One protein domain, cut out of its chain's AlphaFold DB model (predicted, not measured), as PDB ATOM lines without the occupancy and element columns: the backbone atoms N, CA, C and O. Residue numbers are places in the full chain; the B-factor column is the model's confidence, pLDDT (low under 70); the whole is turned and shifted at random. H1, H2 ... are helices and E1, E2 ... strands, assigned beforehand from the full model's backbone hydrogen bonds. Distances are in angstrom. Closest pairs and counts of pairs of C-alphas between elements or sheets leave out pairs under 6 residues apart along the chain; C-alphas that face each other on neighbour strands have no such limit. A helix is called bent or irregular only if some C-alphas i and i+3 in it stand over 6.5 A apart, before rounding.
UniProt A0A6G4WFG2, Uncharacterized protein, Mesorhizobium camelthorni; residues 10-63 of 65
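This is residues 10 to 63 of the 65 residues of an uncharacterized protein of Mesorhizobium camelthorni (UniProt A0A6G4WFG2). One helix, H1, lies over one face of a two-stranded hairpin, E1 and E2, with few close contacts between them, and a tail of residues 54 to 63 sticks out beyond this body. After H1 the chain folds back into E1, turns, and returns as E2, and the tail leads away from the end where E2 stops. The printed part has 54 residues, with one named helix and two named strands in the order H1, E1, E2. The sheet has the order E1 - E2 and is antiparallel, and the class is mixed, helices and strands. The whole is extended, with a radius of gyration of the C-alphas of 16.0 A, and its outline is flat, with spans of 49 by 31 by 9 A.

H1, residues 10 to 27, has each O i to N i+4 pair of its backbone within hydrogen-bond range. A tight link of 4 residues joins it to E1, residues 32 to 38. The closest C-alphas of H1 and E1 are those of Lys 20 and Ile 32, 7.6 A apart. A tight link of 5 residues joins E1 to E2, residues 44 to 50, and the two strands form a hairpin. They are antiparallel neighbours, with 168 degrees between their N-to-C directions. C-alphas 36 and 46 face each other at 4.4 A. N 35 and O 47 are within hydrogen-bond range at 3.0 A, and so are N 47 and O 35 at 2.8 A. The closest C-alphas of H1 and E2 are those of Lys 20 and Ala 50, 6.8 A apart. Within 10 A, H1 has 13 pairs of C-alphas with E2 and 5 with E1, made by its residues 10 to 24.

H1 begins at C-alpha 10, at (-51.042, -46.440, -20.688), and ends at C-alpha 27, a length of 26.1 A. H1 is not bent. E1 measures 20.1 A from C-alpha 32, at (-41.524, -47.808, -35.666), to C-alpha 38. E2 measures 19.4 A from C-alpha 44 to C-alpha 50, at (-44.556, -51.263, -36.922). Residues 51 to 63 hold no named element.

The two C-alphas farthest apart are those of Arg 41 and Asn 61, at 49.6 A. Residues 54 to 63 stand free, and without them the body of 44 residues spans 39 by 22 by 8 A. The printed part has no cut, and both links are tight. The mean pLDDT of the printed part is 86.1, and the model's confidence is low, under 70, at residues 52 to 55.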
ATOM      1  N   LEU A  10     -52.432 -46.880 -20.702       90.06
ATOM      2  CA  LEU A  10     -51.042 -46.440 -20.688       90.06
ATOM      3  C   LEU A  10     -50.109 -47.642 -20.567       90.06
ATOM      4  O   LEU A  10     -49.178 -47.770 -21.358       90.06
ATOM      5  N   ARG A  11     -50.392 -48.560 -19.641       92.94
ATOM      6  CA  ARG A  11     -49.609 -49.793 -19.510       92.94
ATOM      7  C   ARG A  11     -49.673 -50.641 -20.780       92.94
ATOM      8  O   ARG A  11     -48.637 -51.064 -21.280       92.94
ATOM      9  N   GLY A  12     -50.860 -50.799 -21.368       92.88
ATOM     10  CA  GLY A  12     -51.020 -51.515 -22.639       92.88
ATOM     11  C   GLY A  12     -50.250 -50.877 -23.805       92.88
ATOM     12  O   GLY A  12     -49.677 -51.591 -24.634       92.88
ATOM     13  N   LEU A  13     -50.192 -49.542 -23.860       93.62
ATOM     14  CA  LEU A  13     -49.368 -48.804 -24.818       93.62
ATOM     15  C   LEU A  13     -47.875 -49.080 -24.600       93.62
ATOM     16  O   LEU A  13     -47.181 -49.400 -25.565       93.62
ATOM     17  N   MET A  14     -47.393 -48.986 -23.358       95.50
ATOM     18  CA  MET A  14     -45.985 -49.228 -23.025       95.50
ATOM     19  C   MET A  14     -45.564 -50.659 -23.381       95.50
ATOM     20  O   MET A  14     -44.591 -50.837 -24.113       95.50
ATOM     21  N   ASP A  15     -46.365 -51.658 -23.001       95.31
ATOM     22  CA  ASP A  15     -46.124 -53.068 -23.336       95.31
ATOM     23  C   ASP A  15     -46.117 -53.302 -24.862       95.31
ATOM     24  O   ASP A  15     -45.405 -54.160 -25.391       95.31
ATOM     25  N   CYS A  16     -46.943 -52.566 -25.617       92.81
ATOM     26  CA  CYS A  16     -46.950 -52.631 -27.078       92.81
ATOM     27  C   CYS A  16     -45.641 -52.092 -27.668       92.81
ATOM     28  O   CYS A  16     -45.014 -52.775 -28.480       92.81
ATOM     29  N   VAL A  17     -45.223 -50.896 -27.243       94.88
ATOM     30  CA  VAL A  17     -43.995 -50.249 -27.723       94.88
ATOM     31  C   VAL A  17     -42.777 -51.111 -27.406       94.88
ATOM     32  O   VAL A  17     -42.003 -51.412 -28.315       94.88
ATOM     33  N   GLU A  18     -42.652 -51.582 -26.165       95.81
ATOM     34  CA  GLU A  18     -41.548 -52.441 -25.736       95.81
ATOM     35  C   GLU A  18     -41.438 -53.691 -26.617       95.81
ATOM     36  O   GLU A  18     -40.384 -53.960 -27.196       95.81
ATOM     37  N   ARG A  19     -42.547 -54.417 -26.816       94.12
ATOM     38  CA  ARG A  19     -42.552 -55.624 -27.655       94.12
ATOM     39  C   ARG A  19     -42.118 -55.341 -29.088       94.12
ATOM     40  O   ARG A  19     -41.380 -56.147 -29.658       94.12
ATOM     41  N   LYS A  20     -42.562 -54.232 -29.689       92.75
ATOM     42  CA  LYS A  20     -42.171 -53.872 -31.061       92.75
ATOM     43  C   LYS A  20     -40.684 -53.533 -31.150       92.75
ATOM     44  O   LYS A  20     -40.033 -54.016 -32.074       92.75
ATOM     45  N   VAL A  21     -40.147 -52.792 -30.180       92.81
ATOM     46  CA  VAL A  21     -38.717 -52.453 -30.113       92.81
ATOM     47  C   VAL A  21     -37.866 -53.709 -29.929       92.81
ATOM     48  O   VAL A  21     -36.970 -53.956 -30.729       92.81
ATOM     49  N   VAL A  22     -38.176 -54.555 -28.941       94.06
ATOM     50  CA  VAL A  22     -37.422 -55.796 -28.680       94.06
ATOM     51  C   VAL A  22     -37.457 -56.736 -29.886       94.06
ATOM     52  O   VAL A  22     -36.435 -57.307 -30.260       94.06
ATOM     53  N   THR A  23     -38.621 -56.882 -30.526       89.62
ATOM     54  CA  THR A  23     -38.755 -57.698 -31.743       89.62
ATOM     55  C   THR A  23     -37.891 -57.138 -32.867       89.62
ATOM     56  O   THR A  23     -37.141 -57.879 -33.495       89.62
ATOM     57  N   GLY A  24     -37.943 -55.826 -33.086       87.44
ATOM     58  CA  GLY A  24     -37.144 -55.155 -34.100       87.44
ATOM     59  C   GLY A  24     -35.637 -55.301 -33.892       87.44
ATOM     60  O   GLY A  24     -34.921 -55.654 -34.828       87.44
ATOM     61  N   LEU A  25     -35.168 -55.121 -32.653       88.38
ATOM     62  CA  LEU A  25     -33.765 -55.315 -32.277       88.38
ATOM     63  C   LEU A  25     -33.289 -56.749 -32.551       88.38
ATOM     64  O   LEU A  25     -32.189 -56.936 -33.061       88.38
ATOM     65  N   ARG A  26     -34.123 -57.767 -32.287       89.19
ATOM     66  CA  ARG A  26     -33.798 -59.176 -32.584       89.19
ATOM     67  C   ARG A  26     -33.678 -59.473 -34.082       89.19
ATOM     68  O   ARG A  26     -32.928 -60.370 -34.451       89.19
ATOM     69  N   HIS A  27     -34.405 -58.752 -34.936       84.31
ATOM     70  CA  HIS A  27     -34.353 -58.928 -36.392       84.31
ATOM     71  C   HIS A  27     -33.226 -58.134 -37.076       84.31
ATOM     72  O   HIS A  27     -32.976 -58.345 -38.259       84.31
ATOM     73  N   GLY A  28     -32.539 -57.238 -36.358       76.94
ATOM     74  CA  GLY A  28     -31.382 -56.480 -36.851       76.94
ATOM     75  C   GLY A  28     -31.712 -55.185 -37.605       76.94
ATOM     76  O   GLY A  28     -30.869 -54.298 -37.683       76.94
ATOM     77  N   TYR A  29     -32.940 -55.023 -38.104       79.81
ATOM     78  CA  TYR A  29     -33.436 -53.767 -38.670       79.81
ATOM     79  C   TYR A  29     -34.933 -53.618 -38.398       79.81
ATOM     80  O   TYR A  29     -35.707 -54.550 -38.631       79.81
ATOM     81  N   PHE A  30     -35.354 -52.440 -37.934       82.94
ATOM     82  CA  PHE A  30     -36.763 -52.132 -37.724       82.94
ATOM     83  C   PHE A  30     -37.046 -50.634 -37.811       82.94
ATOM     84  O   PHE A  30     -36.196 -49.806 -37.495       82.94
ATOM     85  N   GLU A  31     -38.280 -50.307 -38.183       87.94
ATOM     86  CA  GLU A  31     -38.820 -48.954 -38.125       87.94
ATOM     87  C   GLU A  31     -40.135 -48.979 -37.340       87.94
ATOM     88  O   GLU A  31     -40.993 -49.845 -37.549       87.94
ATOM     89  N   ILE A  32     -40.284 -48.035 -36.409       91.12
ATOM     90  CA  ILE A  32     -41.524 -47.808 -35.666       91.12
ATOM     91  C   ILE A  32     -41.874 -46.332 -35.786       91.12
ATOM     92  O   ILE A  32     -41.073 -45.468 -35.437       91.12
ATOM     93  N   LEU A  33     -43.102 -46.051 -36.212       92.94
ATOM     94  CA  LEU A  33     -43.671 -44.709 -36.195       92.94
ATOM     95  C   LEU A  33     -44.700 -44.618 -35.067       92.94
ATOM     96  O   LEU A  33     -45.709 -45.329 -35.078       92.94
ATOM     97  N   ILE A  34     -44.458 -43.716 -34.115       94.12
ATOM     98  CA  ILE A  34     -45.392 -43.397 -33.033       94.12
ATOM     99  C   ILE A  34     -45.933 -41.992 -33.267       94.12
ATOM    100  O   ILE A  34     -45.176 -41.026 -33.322       94.12
ATOM    101  N   ARG A  35     -47.257 -41.869 -33.382       94.81
ATOM    102  CA  ARG A  35     -47.948 -40.578 -33.465       94.81
ATOM    103  C   ARG A  35     -48.907 -40.441 -32.295       94.81
ATOM    104  O   ARG A  35     -49.708 -41.339 -32.055       94.81
ATOM    105  N   CYS A  36     -48.846 -39.309 -31.606       94.69
ATOM    106  CA  CYS A  36     -49.787 -38.952 -30.554       94.69
ATOM    107  C   CYS A  36     -50.491 -37.647 -30.924       94.69
ATOM    108  O   CYS A  36     -49.839 -36.677 -31.301       94.69
ATOM    109  N   GLU A  37     -51.811 -37.617 -30.788       95.25
ATOM    110  CA  GLU A  37     -52.620 -36.414 -30.973       95.25
ATOM    111  C   GLU A  37     -53.612 -36.255 -29.819       95.25
ATOM    112  O   GLU A  37     -54.196 -37.229 -29.333       95.25
ATOM    113  N   THR A  38     -53.804 -35.017 -29.366       95.00
ATOM    114  CA  THR A  38     -54.879 -34.686 -28.430       95.00
ATOM    115  C   THR A  38     -56.166 -34.540 -29.231       95.00
ATOM    116  O   THR A  38     -56.240 -33.766 -30.182       95.00
ATOM    117  N   THR A  39     -57.186 -35.304 -28.867       91.56
ATOM    118  CA  THR A  39     -58.511 -35.229 -29.483       91.56
ATOM    119  C   THR A  39     -59.309 -34.072 -28.886       91.56
ATOM    120  O   THR A  39     -59.056 -33.648 -27.757       91.56
ATOM    121  N   SER A  40     -60.340 -33.608 -29.596       83.31
ATOM    122  CA  SER A  40     -61.252 -32.542 -29.140       83.31
ATOM    123  C   SER A  40     -61.952 -32.825 -27.802       83.31
ATOM    124  O   SER A  40     -62.496 -31.913 -27.192       83.31
ATOM    125  N   ARG A  41     -61.919 -34.075 -27.319       86.31
ATOM    126  CA  ARG A  41     -62.463 -34.503 -26.021       86.31
ATOM    127  C   ARG A  41     -61.403 -34.623 -24.916       86.31
ATOM    128  O   ARG A  41     -61.638 -35.307 -23.928       86.31
ATOM    129  N   GLY A  42     -60.210 -34.053 -25.102       87.25
ATOM    130  CA  GLY A  42     -59.118 -34.099 -24.115       87.25
ATOM    131  C   GLY A  42     -58.442 -35.468 -23.964       87.25
ATOM    132  O   GLY A  42     -57.535 -35.626 -23.151       87.25
ATOM    133  N   MET A  43     -58.841 -36.467 -24.757       88.69
ATOM    134  CA  MET A  43     -58.182 -37.775 -24.789       88.69
ATOM    135  C   MET A  43     -56.949 -37.730 -25.690       88.69
ATOM    136  O   MET A  43     -56.961 -37.046 -26.712       88.69
ATOM    137  N   ARG A  44     -55.920 -38.517 -25.367       91.75
ATOM    138  CA  ARG A  44     -54.749 -38.730 -26.230       91.75
ATOM    139  C   ARG A  44     -54.969 -39.973 -27.082       91.75
ATOM    140  O   ARG A  44     -55.146 -41.063 -26.545       91.75
ATOM    141  N   ARG A  45     -54.954 -39.818 -28.404       92.56
ATOM    142  CA  ARG A  45     -54.939 -40.942 -29.340       92.56
ATOM    143  C   ARG A  45     -53.496 -41.222 -29.722       92.56
ATOM    144  O   ARG A  45     -52.840 -40.363 -30.307       92.56
ATOM    145  N   VAL A  46     -53.025 -42.427 -29.414       94.06
ATOM    146  CA  VAL A  46     -51.688 -42.890 -29.794       94.06
ATOM    147  C   VAL A  46     -51.818 -43.965 -30.861       94.06
ATOM    148  O   VAL A  46     -52.573 -44.921 -30.704       94.06
ATOM    149  N   ILE A  47     -51.092 -43.795 -31.959       92.00
ATOM    150  CA  ILE A  47     -51.023 -44.739 -33.070       92.00
ATOM    151  C   ILE A  47     -49.586 -45.247 -33.139       92.00
ATOM    152  O   ILE A  47     -48.665 -44.462 -33.365       92.00
ATOM    153  N   VAL A  48     -49.404 -46.557 -32.965       91.88
ATOM    154  CA  VAL A  48     -48.115 -47.242 -33.116       91.88
ATOM    155  C   VAL A  48     -48.152 -48.050 -34.408       91.88
ATOM    156  O   VAL A  48     -48.948 -48.979 -34.539       91.88
ATOM    157  N   ARG A  49     -47.301 -47.699 -35.374       90.38
ATOM    158  CA  ARG A  49     -47.118 -48.451 -36.622       90.38
ATOM    159  C   ARG A  49     -45.758 -49.133 -36.596       90.38
ATOM    160  O   ARG A  49     -44.747 -48.475 -36.381       90.38
ATOM    161  N   ALA A  50     -45.754 -50.441 -36.820       83.06
ATOM    162  CA  ALA A  50     -44.556 -51.263 -36.922       83.06
ATOM    163  C   ALA A  50     -44.796 -52.304 -38.024       83.06
ATOM    164  O   ALA A  50     -45.771 -53.054 -37.943       83.06
ATOM    165  N   GLY A  51     -43.957 -52.337 -39.057       75.06
ATOM    166  CA  GLY A  51     -44.166 -53.182 -40.235       75.06
ATOM    167  C   GLY A  51     -42.886 -53.414 -41.034       75.06
ATOM    168  O   GLY A  51     -41.855 -52.811 -40.748       75.06
ATOM    169  N   ARG A  52     -42.953 -54.317 -42.024       56.00
ATOM    170  CA  ARG A  52     -41.838 -54.575 -42.946       56.00
ATOM    171  C   ARG A  52     -41.622 -53.349 -43.826       56.00
ATOM    172  O   ARG A  52     -42.491 -53.003 -44.622       56.00
ATOM    173  N   SER A  53     -40.462 -52.726 -43.701       59.16
ATOM    174  CA  SER A  53     -39.992 -51.745 -44.671       59.16
ATOM    175  C   SER A  53     -39.612 -52.486 -45.956       59.16
ATOM    176  O   SER A  53     -38.734 -53.349 -45.937       59.16
ATOM    177  N   TYR A  54     -40.263 -52.165 -47.072       57.16
ATOM    178  CA  TYR A  54     -39.790 -52.567 -48.395       57.16
ATOM    179  C   TYR A  54     -38.846 -51.473 -48.876       57.16
ATOM    180  O   TYR A  54     -39.284 -50.400 -49.286       57.16
ATOM    181  N   LYS A  55     -37.544 -51.709 -48.727       58.53
ATOM    182  CA  LYS A  55     -36.526 -50.774 -49.196       58.53
ATOM    183  C   LYS A  55     -36.220 -51.088 -50.655       58.53
ATOM    184  O   LYS A  55     -35.767 -52.186 -50.963       58.53
ATOM    185  N   PHE A  56     -36.438 -50.110 -51.521       75.00
ATOM    186  CA  PHE A  56     -35.971 -50.125 -52.900       75.00
ATOM    187  C   PHE A  56     -34.941 -49.010 -53.031       75.00
ATOM    188  O   PHE A  56     -35.176 -47.897 -52.561       75.00
ATOM    189  N   ASN A  57     -33.795 -49.312 -53.627       73.56
ATOM    190  CA  ASN A  57     -32.895 -48.273 -54.103       73.56
ATOM    191  C   ASN A  57     -33.256 -48.059 -55.570       73.56
ATOM    192  O   ASN A  57     -33.203 -49.018 -56.334       73.56
ATOM    193  N   VAL A  58     -33.665 -46.844 -55.917       81.62
ATOM    194  CA  VAL A  58     -33.998 -46.450 -57.288       81.62
ATOM    195  C   VAL A  58     -32.979 -45.396 -57.698       81.62
ATOM    196  O   VAL A  58     -32.799 -44.407 -56.984       81.62
ATOM    197  N   GLN A  59     -32.262 -45.638 -58.788       82.19
ATOM    198  CA  GLN A  59     -31.335 -44.685 -59.379       82.19
ATOM    199  C   GLN A  59     -32.106 -43.577 -60.110       82.19
ATOM    200  O   GLN A  59     -33.208 -43.779 -60.614       82.19
ATOM    201  N   GLU A  60     -31.522 -42.382 -60.176       75.94
ATOM    202  CA  GLU A  60     -32.167 -41.198 -60.763       75.94
ATOM    203  C   GLU A  60     -32.558 -41.401 -62.240       75.94
ATOM    204  O   GLU A  60     -33.607 -40.940 -62.686       75.94
ATOM    205  N   ASN A  61     -31.771 -42.185 -62.981       86.19
ATOM    206  CA  ASN A  61     -32.039 -42.565 -64.369       86.19
ATOM    207  C   ASN A  61     -33.198 -43.569 -64.542       86.19
ATOM    208  O   ASN A  61     -33.670 -43.730 -65.663       86.19
ATOM    209  N   GLU A  62     -33.677 -44.227 -63.480       80.44
ATOM    210  CA  GLU A  62     -34.822 -45.154 -63.533       80.44
ATOM    211  C   GLU A  62     -36.180 -44.431 -63.450       80.44
ATOM    212  O   GLU A  62     -37.221 -45.029 -63.723       80.44
ATOM    213  N   VAL A  63     -36.186 -43.142 -63.079       73.38
ATOM    214  CA  VAL A  63     -37.400 -42.310 -62.933       73.38
ATOM    215  C   VAL A  63     -37.506 -41.246 -64.036       73.38
ATOM    216  O   VAL A  63     -38.539 -40.586 -64.169       73.38
TER     217      VAL A  63